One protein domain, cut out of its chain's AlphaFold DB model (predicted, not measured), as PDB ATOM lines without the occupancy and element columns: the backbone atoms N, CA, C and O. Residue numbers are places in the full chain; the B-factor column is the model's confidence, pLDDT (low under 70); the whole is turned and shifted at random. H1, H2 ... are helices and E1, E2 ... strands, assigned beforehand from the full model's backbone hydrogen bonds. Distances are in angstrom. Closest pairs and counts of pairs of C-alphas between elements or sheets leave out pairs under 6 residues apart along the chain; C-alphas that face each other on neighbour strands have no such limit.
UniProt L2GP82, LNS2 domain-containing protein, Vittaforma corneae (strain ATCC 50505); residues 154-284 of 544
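What this domain is: This is residues 154 to 284 of the 544 residues of the protein "LNS2 domain-containing protein" of Vittaforma corneae (strain ATCC 50505) (UniProt L2GP82). A small sheet of three strands, E1, E2 and E3, sits near the middle, with H4 and H6 over one face and the short H5 over the other. H6 stands up from the sheet and folds back into the long H7, which packs on H3, H4 and H6 away from the sheet, while H2 and H3 graze the sheet and H1 is near them. The printed part has 131 residues with seven named helices and three named strands, in the order H1, H2, H3, H4, E1, H5, E2, E3, H6, H7; the sheet's order is E1, E2, E3, antiparallel throughout, and the class is mostly helix. A stretch with no named element, residues 223 to 235, is tied to the sheet by a short antiparallel pairing of residues 225 to 226 with residues 205 to 206 of E1. The whole is compact, with a radius of gyration of the C-alphas of 14.0 A, and rounded, spanning 41 by 35 by 28 A.

How they stand to each other: H1, residues 155 to 162, and H2, residues 166 to 170, are close but not clearly touching, their closest C-alphas, of Leu 160 and Leu 169, being 7.3 A apart. H2 only grazes the sheet; its closest C-alpha to E3, residues 246 to 250, is that of Leu 170, 5.9 A from that of Ile 249. H3, residues 173 to 181, touches H7, residues 267 to 283, at a shallow tilt of 20 degrees, opposite ways, closest at the C-alphas of Tyr 176 and Tyr 279, 5.3 A. H4, residues 183 to 195, is on the sheet and runs across the strands, at 74 degrees to E3 on the local plane. With its residues 183 to 187 alone, H4 touches H7 at a steep tilt of 56 degrees, opposite ways, the closest C-alphas being those of Leu 187 and Lys 268, 6.6 A. E1, residues 202 to 206, is the antiparallel neighbour of E2, residues 236 to 240, with N 236 and O 206 within hydrogen-bond range at 2.8 A. H5, residues 217 to 222, lies over E2 at a height over the sheet of 9.3 A, on the opposite face from H4. H5 and H1 only just touch, with 3 pairs of C-alphas within 8 A, the closest being those of Asn 157 and Phe 217, 6.2 A. E2 and E3 form a hairpin, with N 237 and O 249 at 2.8 A. H6, residues 251 to 262, lies over E3 on the same face as H4, at a height over the sheet of 10.0 A, and its line rises 45 degrees. H6 and H7 form a helical hairpin, closest at the C-alphas of Ile 261 and Arg 267, 4.8 A, with a shallow tilt of 33 degrees, only just short of steep. Each O i to N i+4 pair is within hydrogen-bond range in H2, H3, H4, H5, H6 and H7, and 2 of 4 are in H1.

Where its parts are: H1 begins at C-alpha 155, at (181.704, 173.081, 247.513). H4 measures 17.7 A from first to last C-alpha, H6 15.8 A and H7 24.6 A. E1 and E2 are each 13.2 A long and E3 13.7 A; E3 begins at C-alpha 246, at (179.388, 163.905, 242.883). H7 ends at C-alpha 283, at (173.854, 185.698, 235.723).

The domain as a whole: The two C-alphas farthest apart, of Glu 214 and Lys 265, are 42.0 A apart. The printed part has no cut, and the link from H5 to E2, 13 residues, is long. The mean pLDDT of the printed part is 70.2; 62 residues are under 70, among them residues 154 to 162, 227 to 234 and 255 to 273.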
ATOM      1  N   SER A 154     183.619 169.877 249.667       56.53
ATOM      2  CA  SER A 154     182.943 170.913 250.455       56.53
ATOM      3  C   SER A 154     182.101 171.915 249.656       56.53
ATOM      4  O   SER A 154     181.334 172.669 250.254       56.53
ATOM      5  N   VAL A 155     182.219 171.959 248.324       62.59
ATOM      6  CA  VAL A 155     181.704 173.081 247.513       62.59
ATOM      7  C   VAL A 155     180.184 173.236 247.610       62.59
ATOM      8  O   VAL A 155     179.724 174.320 247.959       62.59
ATOM      9  N   TYR A 156     179.403 172.173 247.392       67.31
ATOM     10  CA  TYR A 156     177.937 172.249 247.486       67.31
ATOM     11  C   TYR A 156     177.469 172.664 248.889       67.31
ATOM     12  O   TYR A 156     176.670 173.589 249.024       67.31
ATOM     13  N   ASN A 157     178.035 172.066 249.941       65.62
ATOM     14  CA  ASN A 157     177.692 172.392 251.329       65.62
ATOM     15  C   ASN A 157     178.204 173.784 251.787       65.62
ATOM     16  O   ASN A 157     177.702 174.329 252.769       65.62
ATOM     17  N   ASN A 158     179.140 174.408 251.058       63.22
ATOM     18  CA  ASN A 158     179.512 175.816 251.238       63.22
ATOM     19  C   ASN A 158     178.556 176.770 250.503       63.22
ATOM     20  O   ASN A 158     178.084 177.731 251.113       63.22
ATOM     21  N   LEU A 159     178.216 176.484 249.238       61.75
ATOM     22  CA  LEU A 159     177.242 177.264 248.461       61.75
ATOM     23  C   LEU A 159     175.835 177.223 249.082       61.75
ATOM     24  O   LEU A 159     175.091 178.197 248.999       61.75
ATOM     25  N   LEU A 160     175.484 176.141 249.787       59.38
ATOM     26  CA  LEU A 160     174.218 176.017 250.516       59.38
ATOM     27  C   LEU A 160     173.905 177.181 251.458       59.38
ATOM     28  O   LEU A 160     172.740 177.537 251.619       59.38
ATOM     29  N   LYS A 161     174.925 177.813 252.048       61.16
ATOM     30  CA  LYS A 161     174.742 178.951 252.965       61.16
ATOM     31  C   LYS A 161     174.163 180.197 252.276       61.16
ATOM     32  O   LYS A 161     173.778 181.134 252.964       61.16
ATOM     33  N   GLN A 162     174.106 180.208 250.942       61.38
ATOM     34  CA  GLN A 162     173.593 181.303 250.117       61.38
ATOM     35  C   GLN A 162     172.203 181.002 249.512       61.38
ATOM     36  O   GLN A 162     171.519 181.931 249.086       61.38
ATOM     37  N   TYR A 163     171.752 179.738 249.492       70.88
ATOM     38  CA  TYR A 163     170.583 179.307 248.710       70.88
ATOM     39  C   TYR A 163     169.596 178.432 249.501       70.88
ATOM     40  O   TYR A 163     169.817 177.248 249.729       70.88
ATOM     41  N   ALA A 164     168.434 179.000 249.845       66.69
ATOM     42  CA  ALA A 164     167.412 178.359 250.688       66.69
ATOM     43  C   ALA A 164     166.553 177.260 250.007       66.69
ATOM     44  O   ALA A 164     165.684 176.672 250.657       66.69
ATOM     45  N   ARG A 165     166.744 177.003 248.704       73.31
ATOM     46  CA  ARG A 165     166.011 175.996 247.909       73.31
ATOM     47  C   ARG A 165     166.941 175.281 246.935       73.31
ATOM     48  O   ARG A 165     167.847 175.896 246.374       73.31
ATOM     49  N   PHE A 166     166.655 174.005 246.695       73.31
ATOM     50  CA  PHE A 166     167.474 173.115 245.865       73.31
ATOM     51  C   PHE A 166     167.483 173.559 244.390       73.31
ATOM     52  O   PHE A 166     168.541 173.617 243.767       73.31
ATOM     53  N   SER A 167     166.330 173.973 243.857       74.50
ATOM     54  CA  SER A 167     166.187 174.570 242.522       74.50
ATOM     55  C   SER A 167     167.018 175.843 242.336       74.50
ATOM     56  O   SER A 167     167.732 175.961 241.342       74.50
ATOM     57  N   ASN A 168     166.979 176.767 243.303       76.50
ATOM     58  CA  ASN A 168     167.741 178.017 243.241       76.50
ATOM     59  C   ASN A 168     169.255 177.764 243.180       76.50
ATOM     60  O   ASN A 168     169.931 178.422 242.396       76.50
ATOM     61  N   LEU A 169     169.776 176.809 243.965       79.81
ATOM     62  CA  LEU A 169     171.195 176.441 243.917       79.81
ATOM     63  C   LEU A 169     171.563 175.776 242.585       79.81
ATOM     64  O   LEU A 169     172.563 176.132 241.972       79.81
ATOM     65  N   LEU A 170     170.774 174.802 242.117       81.31
ATOM     66  CA  LEU A 170     171.126 174.071 240.896       81.31
ATOM     67  C   LEU A 170     171.062 174.937 239.633       81.31
ATOM     68  O   LEU A 170     171.792 174.664 238.679       81.31
ATOM     69  N   CYS A 171     170.251 175.992 239.645       75.44
ATOM     70  CA  CYS A 171     170.195 176.995 238.589       75.44
ATOM     71  C   CYS A 171     171.143 178.193 238.812       75.44
ATOM     72  O   CYS A 171     171.064 179.144 238.034       75.44
ATOM     73  N   SER A 172     172.004 178.188 239.840       76.44
ATOM     74  CA  SER A 172     172.851 179.342 240.183       76.44
ATOM     75  C   SER A 172     174.121 179.456 239.317       76.44
ATOM     76  O   SER A 172     174.628 178.436 238.823       76.44
ATOM     77  N   PRO A 173     174.689 180.672 239.165       72.94
ATOM     78  CA  PRO A 173     175.966 180.872 238.482       72.94
ATOM     79  C   PRO A 173     177.104 180.044 239.079       72.94
ATOM     80  O   PRO A 173     177.918 179.494 238.344       72.94
ATOM     81  N   GLU A 174     177.159 179.909 240.402       78.25
ATOM     82  CA  GLU A 174     178.230 179.216 241.121       78.25
ATOM     83  C   GLU A 174     178.172 177.699 240.897       78.25
ATOM     84  O   GLU A 174     179.223 177.065 240.774       78.25
ATOM     85  N   ASN A 175     176.972 177.111 240.773       80.44
ATOM     86  CA  ASN A 175     176.842 175.711 240.364       80.44
ATOM     87  C   ASN A 175     177.354 175.519 238.931       80.44
ATOM     88  O   ASN A 175     178.205 174.661 238.698       80.44
ATOM     89  N   TYR A 176     176.917 176.343 237.972       78.50
ATOM     90  CA  TYR A 176     177.414 176.226 236.597       78.50
ATOM     91  C   TYR A 176     178.920 176.517 236.485       78.50
ATOM     92  O   TYR A 176     179.608 175.833 235.729       78.50
ATOM     93  N   GLU A 177     179.481 177.426 237.288       76.12
ATOM     94  CA  GLU A 177     180.931 177.650 237.363       76.12
ATOM     95  C   GLU A 177     181.673 176.440 237.965       76.12
ATOM     96  O   GLU A 177     182.752 176.074 237.492       76.12
ATOM     97  N   TYR A 178     181.106 175.766 238.973       80.75
ATOM     98  CA  TYR A 178     181.657 174.523 239.526       80.75
ATOM     99  C   TYR A 178     181.629 173.371 238.508       80.75
ATOM    100  O   TYR A 178     182.631 172.657 238.363       80.75
ATOM    101  N   LEU A 179     180.528 173.225 237.760       81.12
ATOM    102  CA  LEU A 179     180.403 172.261 236.662       81.12
ATOM    103  C   LEU A 179     181.406 172.578 235.537       81.12
ATOM    104  O   LEU A 179     182.088 171.670 235.062       81.12
ATOM    105  N   LEU A 180     181.587 173.856 235.172       75.31
ATOM    106  CA  LEU A 180     182.597 174.305 234.202       75.31
ATOM    107  C   LEU A 180     184.028 174.022 234.671       75.31
ATOM    108  O   LEU A 180     184.835 173.520 233.892       75.31
ATOM    109  N   LYS A 181     184.357 174.271 235.943       77.94
ATOM    110  CA  LYS A 181     185.677 173.944 236.522       77.94
ATOM    111  C   LYS A 181     185.967 172.439 236.476       77.94
ATOM    112  O   LYS A 181     187.099 172.039 236.211       77.94
ATOM    113  N   ASN A 182     184.947 171.603 236.681       82.12
ATOM    114  CA  ASN A 182     185.076 170.145 236.765       82.12
ATOM    115  C   ASN A 182     184.641 169.390 235.496       82.12
ATOM    116  O   ASN A 182     184.565 168.160 235.521       82.12
ATOM    117  N   TYR A 183     184.416 170.087 234.375       82.88
ATOM    118  CA  TYR A 183     183.773 169.541 233.170       82.88
ATOM    119  C   TYR A 183     184.372 168.222 232.656       82.88
ATOM    120  O   TYR A 183     183.651 167.403 232.103       82.88
ATOM    121  N   LYS A 184     185.674 167.971 232.856       83.38
ATOM    122  CA  LYS A 184     186.333 166.706 232.477       83.38
ATOM    123  C   LYS A 184     185.806 165.498 233.262       83.38
ATOM    124  O   LYS A 184     185.586 164.447 232.672       83.38
ATOM    125  N   ARG A 185     185.610 165.651 234.579       83.25
ATOM    126  CA  ARG A 185     185.079 164.608 235.476       83.25
ATOM    127  C   ARG A 185     183.600 164.354 235.160       83.25
ATOM    128  O   ARG A 185     183.184 163.207 235.044       83.25
ATOM    129  N   LEU A 186     182.835 165.423 234.922       84.06
ATOM    130  CA  LEU A 186     181.442 165.340 234.474       84.06
ATOM    131  C   LEU A 186     181.313 164.658 233.098       84.06
ATOM    132  O   LEU A 186     180.481 163.771 232.936       84.06
ATOM    133  N   LEU A 187     182.171 165.010 232.133       83.75
ATOM    134  CA  LEU A 187     182.216 164.387 230.807       83.75
ATOM    135  C   LEU A 187     182.442 162.876 230.899       83.75
ATOM    136  O   LEU A 187     181.713 162.130 230.259       83.75
ATOM    137  N   GLN A 188     183.394 162.431 231.724       82.12
ATOM    138  CA  GLN A 188     183.683 161.009 231.925       82.12
ATOM    139  C   GLN A 188     182.454 160.238 232.440       82.12
ATOM    140  O   GLN A 188     182.155 159.157 231.935       82.12
ATOM    141  N   ILE A 189     181.694 160.810 233.384       82.62
ATOM    142  CA  ILE A 189     180.426 160.218 233.840       82.62
ATOM    143  C   ILE A 189     179.425 160.147 232.679       82.62
ATOM    144  O   ILE A 189     178.881 159.080 232.406       82.62
ATOM    145  N   MET A 190     179.206 161.257 231.965       78.69
ATOM    146  CA  MET A 190     178.258 161.316 230.844       78.69
ATOM    147  C   MET A 190     178.619 160.330 229.725       78.69
ATOM    148  O   MET A 190     177.737 159.678 229.172       78.69
ATOM    149  N   GLU A 191     179.905 160.166 229.417       79.19
ATOM    150  CA  GLU A 191     180.389 159.219 228.413       79.19
ATOM    151  C   GLU A 191     180.227 157.760 228.862       79.19
ATOM    152  O   GLU A 191     179.814 156.941 228.042       79.19
ATOM    153  N   ASN A 192     180.427 157.437 230.147       77.62
ATOM    154  CA  ASN A 192     180.112 156.107 230.688       77.62
ATOM    155  C   ASN A 192     178.602 155.795 230.624       77.62
ATOM    156  O   ASN A 192     178.233 154.686 230.229       77.62
ATOM    157  N   ILE A 193     177.727 156.769 230.929       71.38
ATOM    158  CA  ILE A 193     176.262 156.621 230.796       71.38
ATOM    159  C   ILE A 193     175.877 156.366 229.330       71.38
ATOM    160  O   ILE A 193     175.127 155.435 229.037       71.38
ATOM    161  N   ILE A 194     176.400 157.173 228.401       67.06
ATOM    162  CA  ILE A 194     176.086 157.085 226.967       67.06
ATOM    163  C   ILE A 194     176.585 155.770 226.357       67.06
ATOM    164  O   ILE A 194     175.855 155.114 225.612       67.06
ATOM    165  N   ASN A 195     177.825 155.376 226.661       68.31
ATOM    166  CA  ASN A 195     178.476 154.223 226.036       68.31
ATOM    167  C   ASN A 195     178.022 152.870 226.620       68.31
ATOM    168  O   ASN A 195     178.372 151.834 226.061       68.31
ATOM    169  N   LYS A 196     177.225 152.866 227.705       60.53
ATOM    170  CA  LYS A 196     176.710 151.657 228.385       60.53
ATOM    171  C   LYS A 196     177.819 150.708 228.866       60.53
ATOM    172  O   LYS A 196     177.673 149.488 228.790       60.53
ATOM    173  N   ASN A 197     178.917 151.273 229.371       55.12
ATOM    174  CA  ASN A 197     179.992 150.495 229.988       55.12
ATOM    175  C   ASN A 197     179.461 149.689 231.190       55.12
ATOM    176  O   ASN A 197     178.570 150.132 231.914       55.12
ATOM    177  N   THR A 198     180.018 148.495 231.411       48.34
ATOM    178  CA  THR A 198     179.587 147.569 232.477       48.34
ATOM    179  C   THR A 198     179.926 148.056 233.887       48.34
ATOM    180  O   THR A 198     179.300 147.618 234.851       48.34
ATOM    181  N   GLN A 199     180.865 148.995 234.017       52.81
ATOM    182  CA  GLN A 199     181.049 149.813 235.213       52.81
ATOM    183  C   GLN A 199     180.022 150.953 235.172       52.81
ATOM    184  O   GLN A 199     180.222 151.977 234.521       52.81
ATOM    185  N   ILE A 200     178.871 150.719 235.807       52.97
ATOM    186  CA  ILE A 200     177.715 151.620 235.751       52.97
ATOM    187  C   ILE A 200     177.943 152.806 236.706       52.97
ATOM    188  O   ILE A 200     177.968 152.590 237.921       52.97
ATOM    189  N   PRO A 201     178.056 154.057 236.216       60.09
ATOM    190  CA  PRO A 201     178.087 155.225 237.089       60.09
ATOM    191  C   PRO A 201     176.737 155.376 237.792       60.09
ATOM    192  O   PRO A 201     175.671 155.220 237.185       60.09
ATOM    193  N   LYS A 202     176.767 155.679 239.089       68.56
ATOM    194  CA  LYS A 202     175.574 155.661 239.935       68.56
ATOM    195  C   LYS A 202     174.768 156.946 239.745       68.56
ATOM    196  O   LYS A 202     174.967 157.948 240.427       68.56
ATOM    197  N   ILE A 203     173.845 156.901 238.785       76.75
ATOM    198  CA  ILE A 203     172.776 157.894 238.651       76.75
ATOM    199  C   ILE A 203     171.763 157.664 239.777       76.75
ATOM    200  O   ILE A 203     171.420 156.526 240.103       76.75
ATOM    201  N   SER A 204     171.242 158.734 240.366       80.06
ATOM    202  CA  SER A 204     170.058 158.676 241.230       80.06
ATOM    203  C   SER A 204     169.154 159.878 240.975       80.06
ATOM    204  O   SER A 204     169.630 160.937 240.562       80.06
ATOM    205  N   PHE A 205     167.853 159.707 241.210       80.19
ATOM    206  CA  PHE A 205     166.813 160.705 240.955       80.19
ATOM    207  C   PHE A 205     166.083 161.026 242.257       80.19
ATOM    208  O   PHE A 205     165.795 160.114 243.030       80.19
ATOM    209  N   SER A 206     165.788 162.300 242.503       80.69
ATOM    210  CA  SER A 206     165.142 162.752 243.740       80.69
ATOM    211  C   SER A 206     164.199 163.921 243.478       80.69
ATOM    212  O   SER A 206     164.570 164.862 242.782       80.69
ATOM    213  N   VAL A 207     162.986 163.896 244.033       81.31
ATOM    214  CA  VAL A 207     161.942 164.918 243.781       81.31
ATOM    215  C   VAL A 207     162.087 166.098 244.760       81.31
ATOM    216  O   VAL A 207     161.143 166.547 245.407       81.31
ATOM    217  N   CYS A 208     163.325 166.577 244.909       77.94
ATOM    218  CA  CYS A 208     163.734 167.543 245.927       77.94
ATOM    219  C   CYS A 208     163.917 168.986 245.426       77.94
ATOM    220  O   CYS A 208     164.276 169.838 246.238       77.94
ATOM    221  N   LEU A 209     163.675 169.315 244.144       74.19
ATOM    222  CA  LEU A 209     163.962 170.666 243.619       74.19
ATOM    223  C   LEU A 209     163.238 171.779 244.400       74.19
ATOM    224  O   LEU A 209     163.835 172.811 244.705       74.19
ATOM    225  N   ASN A 210     161.982 171.546 244.784       76.44
ATOM    226  CA  ASN A 210     161.179 172.477 245.580       76.44
ATOM    227  C   ASN A 210     161.355 172.343 247.107       76.44
ATOM    228  O   ASN A 210     160.731 173.101 247.855       76.44
ATOM    229  N   ALA A 211     162.191 171.418 247.592       75.00
ATOM    230  CA  ALA A 211     162.424 171.232 249.023       75.00
ATOM    231  C   ALA A 211     163.213 172.407 249.638       75.00
ATOM    232  O   ALA A 211     164.099 173.000 249.009       75.00
ATOM    233  N   LYS A 212     162.905 172.719 250.903       68.81
ATOM    234  CA  LYS A 212     163.777 173.535 251.762       68.81
ATOM    235  C   LYS A 212     164.974 172.699 252.208       68.81
ATOM    236  O   LYS A 212     164.875 171.479 252.320       68.81
ATOM    237  N   ILE A 213     166.096 173.361 252.474       65.19
ATOM    238  CA  ILE A 213     167.349 172.687 252.823       65.19
ATOM    239  C   ILE A 213     167.678 172.957 254.289       65.19
ATOM    240  O   ILE A 213     167.988 174.085 254.659       65.19
ATOM    241  N   GLU A 214     167.579 171.918 255.121       62.12
ATOM    242  CA  GLU A 214     167.608 172.051 256.589       62.12
ATOM    243  C   GLU A 214     168.842 171.421 257.261       62.12
ATOM    244  O   GLU A 214     169.075 171.663 258.443       62.12
ATOM    245  N   LYS A 215     169.625 170.592 256.546       64.38
ATOM    246  CA  LYS A 215     170.766 169.838 257.114       64.38
ATOM    247  C   LYS A 215     172.006 169.839 256.212       64.38
ATOM    248  O   LYS A 215     172.908 170.642 256.419       64.38
ATOM    249  N   SER A 216     172.054 168.956 255.215       69.31
ATOM    250  CA  SER A 216     173.116 168.891 254.197       69.31
ATOM    251  C   SER A 216     172.529 168.565 252.828       69.31
ATOM    252  O   SER A 216     171.387 168.099 252.729       69.31
ATOM    253  N   PHE A 217     173.296 168.812 251.767       70.38
ATOM    254  CA  PHE A 217     172.800 168.657 250.401       70.38
ATOM    255  C   PHE A 217     172.478 167.197 250.065       70.38
ATOM    256  O   PHE A 217     171.404 166.887 249.550       70.38
ATOM    257  N   GLU A 218     173.372 166.294 250.463       74.94
ATOM    258  CA  GLU A 218     173.225 164.852 250.316       74.94
ATOM    259  C   GLU A 218     172.028 164.336 251.126       74.94
ATOM    260  O   GLU A 218     171.198 163.612 250.586       74.94
ATOM    261  N   SER A 219     171.874 164.773 252.384       75.12
ATOM    262  CA  SER A 219     170.775 164.328 253.254       75.12
ATOM    263  C   SER A 219     169.401 164.730 252.723       75.12
ATOM    264  O   SER A 219     168.453 163.962 252.876       75.12
ATOM    265  N   VAL A 220     169.269 165.912 252.112       75.75
ATOM    266  CA  VAL A 220     168.003 166.351 251.503       75.75
ATOM    267  C   VAL A 220     167.755 165.622 250.185       75.75
ATOM    268  O   VAL A 220     166.632 165.185 249.949       75.75
ATOM    269  N   PHE A 221     168.781 165.409 249.355       82.62
ATOM    270  CA  PHE A 221     168.635 164.626 248.126       82.62
ATOM    271  C   PHE A 221     168.213 163.178 248.414       82.62
ATOM    272  O   PHE A 221     167.245 162.687 247.832       82.62
ATOM    273  N   ASP A 222     168.903 162.503 249.331       83.25
ATOM    274  CA  ASP A 222     168.680 161.084 249.611       83.25
ATOM    275  C   ASP A 222     167.326 160.840 250.339       83.25
ATOM    276  O   ASP A 222     166.810 159.724 250.324       83.25
ATOM    277  N   SER A 223     166.690 161.889 250.892       80.06
ATOM    278  CA  SER A 223     165.360 161.830 251.541       80.06
ATOM    279  C   SER A 223     164.160 161.775 250.578       80.06
ATOM    280  O   SER A 223     163.074 161.387 251.001       80.06
ATOM    281  N   PHE A 224     164.321 162.154 249.302       79.75
ATOM    282  CA  PHE A 224     163.230 162.204 248.305       79.75
ATOM    283  C   PHE A 224     163.508 161.335 247.059       79.75
ATOM    284  O   PHE A 224     163.014 161.626 245.966       79.75
ATOM    285  N   LEU A 225     164.316 160.277 247.213       80.81
ATOM    286  CA  LEU A 225     164.713 159.372 246.128       80.81
ATOM    287  C   LEU A 225     163.516 158.673 245.459       80.81
ATOM    288  O   LEU A 225     162.662 158.097 246.133       80.81
ATOM    289  N   VAL A 226     163.517 158.638 244.125       71.06
ATOM    290  CA  VAL A 226     162.503 157.960 243.300       71.06
ATOM    291  C   VAL A 226     163.128 156.975 242.310       71.06
ATOM    292  O   VAL A 226     164.269 157.137 241.874       71.06
ATOM    293  N   LYS A 227     162.371 155.926 241.960       60.84
ATOM    294  CA  LYS A 227     162.776 154.894 240.984       60.84
ATOM    295  C   LYS A 227     162.298 155.194 239.562       60.84
ATOM    296  O   LYS A 227     162.993 154.853 238.609       60.84
ATOM    297  N   ASP A 228     161.151 155.854 239.446       53.97
ATOM    298  CA  ASP A 228     160.503 156.245 238.198       53.97
ATOM    299  C   ASP A 228     160.159 157.747 238.271       53.97
ATOM    300  O   ASP A 228     159.987 158.300 239.359       53.97
ATOM    301  N   ILE A 229     160.145 158.435 237.125       60.28
ATOM    302  CA  ILE A 229     160.146 159.908 237.059       60.28
ATOM    303  C   ILE A 229     158.773 160.405 236.597       60.28
ATOM    304  O   ILE A 229     158.541 160.608 235.408       60.28
ATOM    305  N   GLU A 230     157.865 160.593 237.553       51.56
ATOM    306  CA  GLU A 230     156.497 161.068 237.294       51.56
ATOM    307  C   GLU A 230     156.419 162.594 237.116       51.56
ATOM    308  O   GLU A 230     155.628 163.087 236.317       51.56
ATOM    309  N   ASN A 231     157.266 163.355 237.824       60.66
ATOM    310  CA  ASN A 231     157.337 164.815 237.724       60.66
ATOM    311  C   ASN A 231     158.763 165.273 237.341       60.66
ATOM    312  O   ASN A 231     159.599 165.503 238.225       60.66
ATOM    313  N   PRO A 232     159.071 165.415 236.038       58.69
ATOM    314  CA  PRO A 232     160.408 165.788 235.573       58.69
ATOM    315  C   PRO A 232     160.807 167.230 235.929       58.69
ATOM    316  O   PRO A 232     161.999 167.526 235.992       58.69
ATOM    317  N   GLU A 233     159.849 168.122 236.194       61.25
ATOM    318  CA  GLU A 233     160.114 169.535 236.507       61.25
ATOM    319  C   GLU A 233     160.575 169.749 237.956       61.25
ATOM    320  O   GLU A 233     161.321 170.687 238.227       61.25
ATOM    321  N   ASN A 234     160.187 168.858 238.879       69.94
ATOM    322  CA  ASN A 234     160.599 168.881 240.290       69.94
ATOM    323  C   ASN A 234     161.708 167.850 240.628       69.94
ATOM    324  O   ASN A 234     162.095 167.704 241.788       69.94
ATOM    325  N   THR A 235     162.239 167.134 239.630       73.12
ATOM    326  CA  THR A 235     163.266 166.095 239.827       73.12
ATOM    327  C   THR A 235     164.689 166.644 239.684       73.12
ATOM    328  O   THR A 235     165.034 167.281 238.690       73.12
ATOM    329  N   ALA A 236     165.551 166.345 240.653       80.56
ATOM    330  CA  ALA A 236     166.997 166.531 240.606       80.56
ATOM    331  C   ALA A 236     167.712 165.204 240.294       80.56
ATOM    332  O   ALA A 236     167.223 164.120 240.622       80.56
ATOM    333  N   VAL A 237     168.897 165.296 239.691       80.12
ATOM    334  CA  VAL A 237     169.751 164.166 239.305       80.12
ATOM    335  C   VAL A 237     171.083 164.261 240.039       80.12
ATOM    336  O   VAL A 237     171.753 165.292 239.976       80.12
ATOM    337  N   LYS A 238     171.473 163.171 240.702       85.75
ATOM    338  CA  LYS A 238     172.793 162.954 241.308       85.75
ATOM    339  C   LYS A 238     173.612 162.083 240.361       85.75
ATOM    340  O   LYS A 238     173.144 161.026 239.938       85.75
ATOM    341  N   LEU A 239     174.806 162.552 240.012       83.69
ATOM    342  CA  LEU A 239     175.759 161.891 239.125       83.69
ATOM    343  C   LEU A 239     177.040 161.604 239.907       83.69
ATOM    344  O   LEU A 239     177.808 162.517 240.201       83.69
ATOM    345  N   GLU A 240     177.250 160.340 240.260       80.44
ATOM    346  CA  GLU A 240     178.357 159.884 241.102       80.44
ATOM    347  C   GLU A 240     179.399 159.136 240.246       80.44
ATOM    348  O   GLU A 240     179.073 158.201 239.510       80.44
ATOM    349  N   SER A 241     180.654 159.593 240.307       75.62
ATOM    350  CA  SER A 241     181.798 158.973 239.621       75.62
ATOM    351  C   SER A 241     182.445 157.866 240.453       75.62
ATOM    352  O   SER A 241     182.389 157.878 241.679       75.62
ATOM    353  N   GLU A 242     183.159 156.960 239.781       67.62
ATOM    354  CA  GLU A 242     183.981 155.908 240.406       67.62
ATOM    355  C   GLU A 242     185.047 156.462 241.373       67.62
ATOM    356  O   GLU A 242     185.454 155.778 242.306       67.62
ATOM    357  N   SER A 243     185.474 157.717 241.186       66.56
ATOM    358  CA  SER A 243     186.404 158.440 242.065       66.56
ATOM    359  C   SER A 243     185.721 159.220 243.200       66.56
ATOM    360  O   SER A 243     186.355 160.054 243.841       66.56
ATOM    361  N   GLY A 244     184.429 158.980 243.457       71.69
ATOM    362  CA  GLY A 244     183.682 159.574 244.572       71.69
ATOM    363  C   GLY A 244     183.287 161.044 244.387       71.69
ATOM    364  O   GLY A 244     182.620 161.610 245.251       71.69
ATOM    365  N   HIS A 245     183.642 161.687 243.269       77.31
ATOM    366  CA  HIS A 245     183.122 163.019 242.956       77.31
ATOM    367  C   HIS A 245     181.652 162.931 242.537       77.31
ATOM    368  O   HIS A 245     181.290 162.110 241.686       77.31
ATOM    369  N   VAL A 246     180.834 163.814 243.109       81.88
ATOM    370  CA  VAL A 246     179.388 163.905 242.883       81.88
ATOM    371  C   VAL A 246     179.052 165.237 242.217       81.88
ATOM    372  O   VAL A 246     179.541 166.286 242.636       81.88
ATOM    373  N   PHE A 247     178.180 165.201 241.212       87.50
ATOM    374  CA  PHE A 247     177.550 166.382 240.622       87.50
ATOM    375  C   PHE A 247     176.037 166.312 240.796       87.50
ATOM    376  O   PHE A 247     175.450 165.230 240.733       87.50
ATOM    377  N   PHE A 248     175.408 167.471 240.963       86.19
ATOM    378  CA  PHE A 248     173.958 167.596 241.041       86.19
ATOM    379  C   PHE A 248     173.459 168.579 239.981       86.19
ATOM    380  O   PHE A 248     174.033 169.652 239.794       86.19
ATOM    381  N   ILE A 249     172.411 168.186 239.255       82.38
ATOM    382  CA  ILE A 249     171.852 168.918 238.107       82.38
ATOM    383  C   ILE A 249     170.327 168.711 238.117       82.38
ATOM    384  O   ILE A 249     169.858 167.651 238.528       82.38
ATOM    385  N   SER A 250     169.518 169.694 237.700       81.31
ATOM    386  CA  SER A 250     168.072 169.461 237.526       81.31
ATOM    387  C   SER A 250     167.829 168.431 236.418       81.31
ATOM    388  O   SER A 250     168.608 168.347 235.469       81.31
ATOM    389  N   PHE A 251     166.749 167.651 236.488       70.06
ATOM    390  CA  PHE A 251     166.447 166.659 235.452       70.06
ATOM    391  C   PHE A 251     166.267 167.308 234.074       70.06
ATOM    392  O   PHE A 251     166.803 166.810 233.089       70.06
ATOM    393  N   THR A 252     165.636 168.481 234.008       66.94
ATOM    394  CA  THR A 252     165.479 169.255 232.767       66.94
ATOM    395  C   THR A 252     166.817 169.678 232.146       66.94
ATOM    396  O   THR A 252     166.996 169.550 230.933       66.94
ATOM    397  N   ALA A 253     167.791 170.128 232.948       67.06
ATOM    398  CA  ALA A 253     169.129 170.456 232.457       67.06
ATOM    399  C   ALA A 253     169.951 169.193 232.142       67.06
ATOM    400  O   ALA A 253     170.616 169.150 231.110       67.06
ATOM    401  N   PHE A 254     169.854 168.143 232.963       75.81
ATOM    402  CA  PHE A 254     170.511 166.855 232.729       75.81
ATOM    403  C   PHE A 254     170.049 166.199 231.424       75.81
ATOM    404  O   PHE A 254     170.893 165.782 230.640       75.81
ATOM    405  N   SER A 255     168.742 166.142 231.148       53.53
ATOM    406  CA  SER A 255     168.215 165.569 229.905       53.53
ATOM    407  C   SER A 255     168.687 166.349 228.680       53.53
ATOM    408  O   SER A 255     169.152 165.739 227.719       53.53
ATOM    409  N   ARG A 256     168.638 167.690 228.721       62.25
ATOM    410  CA  ARG A 256     169.170 168.532 227.638       62.25
ATOM    411  C   ARG A 256     170.662 168.286 227.418       62.25
ATOM    412  O   ARG A 256     171.057 167.949 226.310       62.25
ATOM    413  N   MET A 257     171.465 168.351 228.480       68.31
ATOM    414  CA  MET A 257     172.903 168.076 228.445       68.31
ATOM    415  C   MET A 257     173.212 166.664 227.922       68.31
ATOM    416  O   MET A 257     174.127 166.488 227.124       68.31
ATOM    417  N   TYR A 258     172.436 165.656 228.331       53.88
ATOM    418  CA  TYR A 258     172.575 164.278 227.867       53.88
ATOM    419  C   TYR A 258     172.370 164.171 226.355       53.88
ATOM    420  O   TYR A 258     173.221 163.594 225.682       53.88
ATOM    421  N   PHE A 259     171.306 164.764 225.803       46.47
ATOM    422  CA  PHE A 259     171.080 164.762 224.356       46.47
ATOM    423  C   PHE A 259     172.100 165.635 223.603       46.47
ATOM    424  O   PHE A 259     172.677 165.171 222.623       46.47
ATOM    425  N   GLU A 260     172.418 166.842 224.079       53.19
ATOM    426  CA  GLU A 260     173.418 167.728 223.452       53.19
ATOM    427  C   GLU A 260     174.835 167.103 223.417       53.19
ATOM    428  O   GLU A 260     175.623 167.404 222.516       53.19
ATOM    429  N   ILE A 261     175.155 166.183 224.338       55.56
ATOM    430  CA  ILE A 261     176.393 165.383 224.328       55.56
ATOM    431  C   ILE A 261     176.245 164.114 223.474       55.56
ATOM    432  O   ILE A 261     177.124 163.829 222.662       55.56
ATOM    433  N   LEU A 262     175.156 163.352 223.626       46.34
ATOM    434  CA  LEU A 262     174.896 162.106 222.888       46.34
ATOM    435  C   LEU A 262     174.933 162.319 221.371       46.34
ATOM    436  O   LEU A 262     175.536 161.518 220.658       46.34
ATOM    437  N   LEU A 263     174.328 163.412 220.904       44.38
ATOM    438  CA  LEU A 263     174.186 163.763 219.491       44.38
ATOM    439  C   LEU A 263     175.438 164.482 218.924       44.38
ATOM    440  O   LEU A 263     175.440 164.978 217.796       44.38
ATOM    441  N   SER A 264     176.528 164.572 219.701       50.72
ATOM    442  CA  SER A 264     177.722 165.353 219.361       50.72
ATOM    443  C   SER A 264     178.955 164.515 219.021       50.72
ATOM    444  O   SER A 264     179.456 163.729 219.828       50.72
ATOM    445  N   LYS A 265     179.564 164.830 217.870       50.94
ATOM    446  CA  LYS A 265     180.910 164.363 217.481       50.94
ATOM    447  C   LYS A 265     182.035 164.927 218.358       50.94
ATOM    448  O   LYS A 265     183.139 164.396 218.353       50.94
ATOM    449  N   ASN A 266     181.782 166.010 219.095       67.50
ATOM    450  CA  ASN A 266     182.720 166.602 220.048       67.50
ATOM    451  C   ASN A 266     182.000 166.832 221.384       67.50
ATOM    452  O   ASN A 266     181.623 167.951 221.743       67.50
ATOM    453  N   ARG A 267     181.785 165.721 222.095       65.06
ATOM    454  CA  ARG A 267     181.129 165.639 223.410       65.06
ATOM    455  C   ARG A 267     181.685 166.657 224.405       65.06
ATOM    456  O   ARG A 267     180.933 167.403 225.025       65.06
ATOM    457  N   LYS A 268     183.017 166.763 224.458       66.81
ATOM    458  CA  LYS A 268     183.757 167.734 225.272       66.81
ATOM    459  C   LYS A 268     183.374 169.187 224.974       66.81
ATOM    460  O   LYS A 268     183.179 169.955 225.910       66.81
ATOM    461  N   HIS A 269     183.302 169.576 223.700       67.00
ATOM    462  CA  HIS A 269     182.975 170.952 223.318       67.00
ATOM    463  C   HIS A 269     181.520 171.298 223.647       67.00
ATOM    464  O   HIS A 269     181.295 172.330 224.274       67.00
ATOM    465  N   ARG A 270     180.564 170.421 223.299       65.12
ATOM    466  CA  ARG A 270     179.139 170.660 223.584       65.12
ATOM    467  C   ARG A 270     178.827 170.688 225.080       65.12
ATOM    468  O   ARG A 270     178.036 171.525 225.489       65.12
ATOM    469  N   LEU A 271     179.482 169.865 225.908       69.56
ATOM    470  CA  LEU A 271     179.337 169.966 227.368       69.56
ATOM    471  C   LEU A 271     179.752 171.353 227.887       69.56
ATOM    472  O   LEU A 271     179.033 171.945 228.687       69.56
ATOM    473  N   VAL A 272     180.902 171.872 227.445       69.06
ATOM    474  CA  VAL A 272     181.380 173.197 227.878       69.06
ATOM    475  C   VAL A 272     180.449 174.300 227.372       69.06
ATOM    476  O   VAL A 272     180.023 175.129 228.164       69.06
ATOM    477  N   GLU A 273     180.060 174.263 226.097       67.44
ATOM    478  CA  GLU A 273     179.145 175.235 225.484       67.44
ATOM    479  C   GLU A 273     177.761 175.251 226.158       67.44
ATOM    480  O   GLU A 273     177.218 176.321 226.427       67.44
ATOM    481  N   PHE A 274     177.207 174.079 226.494       73.31
ATOM    482  CA  PHE A 274     175.965 173.955 227.260       73.31
ATOM    483  C   PHE A 274     176.089 174.630 228.631       73.31
ATOM    484  O   PHE A 274     175.257 175.461 228.997       73.31
ATOM    485  N   LEU A 275     177.149 174.312 229.381       78.19
ATOM    486  CA  LEU A 275     177.365 174.869 230.715       78.19
ATOM    487  C   LEU A 275     177.652 176.380 230.674       78.19
ATOM    488  O   LEU A 275     177.146 177.111 231.520       78.19
ATOM    489  N   GLU A 276     178.390 176.872 229.674       72.00
ATOM    490  CA  GLU A 276     178.579 178.308 229.424       72.00
ATOM    491  C   GLU A 276     177.244 178.993 229.093       72.00
ATOM    492  O   GLU A 276     176.970 180.091 229.580       72.00
ATOM    493  N   LYS A 277     176.375 178.357 228.298       69.56
ATOM    494  CA  LYS A 277     175.059 178.894 227.927       69.56
ATOM    495  C   LYS A 277     174.119 178.998 229.127       69.56
ATOM    496  O   LYS A 277     173.478 180.034 229.291       69.56
ATOM    497  N   GLU A 278     174.043 177.978 229.981       69.12
ATOM    498  CA  GLU A 278     173.206 178.041 231.186       69.12
ATOM    499  C   GLU A 278     173.817 178.945 232.281       69.12
ATOM    500  O   GLU A 278     173.071 179.696 232.911       69.12
ATOM    501  N   TYR A 279     175.152 179.008 232.421       73.12
ATOM    502  CA  TYR A 279     175.831 180.011 233.260       73.12
ATOM    503  C   TYR A 279     175.424 181.438 232.862       73.12
ATOM    504  O   TYR A 279     174.921 182.199 233.688       73.12
ATOM    505  N   ASN A 280     175.554 181.788 231.577       63.16
ATOM    506  CA  ASN A 280     175.216 183.126 231.085       63.16
ATOM    507  C   ASN A 280     173.724 183.478 231.254       63.16
ATOM    508  O   ASN A 280     173.402 184.650 231.440       63.16
ATOM    509  N   LYS A 281     172.810 182.493 231.250       66.25
ATOM    510  CA  LYS A 281     171.403 182.718 231.639       66.25
ATOM    511  C   LYS A 281     171.271 183.046 233.128       66.25
ATOM    512  O   LYS A 281     170.562 183.983 233.473       66.25
ATOM    513  N   SER A 282     171.941 182.282 233.995       64.62
ATOM    514  CA  SER A 282     171.820 182.408 235.457       64.62
ATOM    515  C   SER A 282     172.349 183.732 236.026       64.62
ATOM    516  O   SER A 282     171.883 184.171 237.073       64.62
ATOM    517  N   VAL A 283     173.282 184.394 235.328       59.47
ATOM    518  CA  VAL A 283     173.854 185.698 235.723       59.47
ATOM    519  C   VAL A 283     172.928 186.883 235.387       59.47
ATOM    520  O   VAL A 283     172.981 187.912 236.058       59.47
ATOM    521  N   GLY A 284     172.060 186.743 234.378       44.50
ATOM    522  CA  GLY A 284     171.166 187.809 233.910       44.50
ATOM    523  C   GLY A 284     171.853 188.911 233.082       44.50
ATOM    524  O   GLY A 284     173.078 189.020 233.009       44.50
TER     525      GLY A 284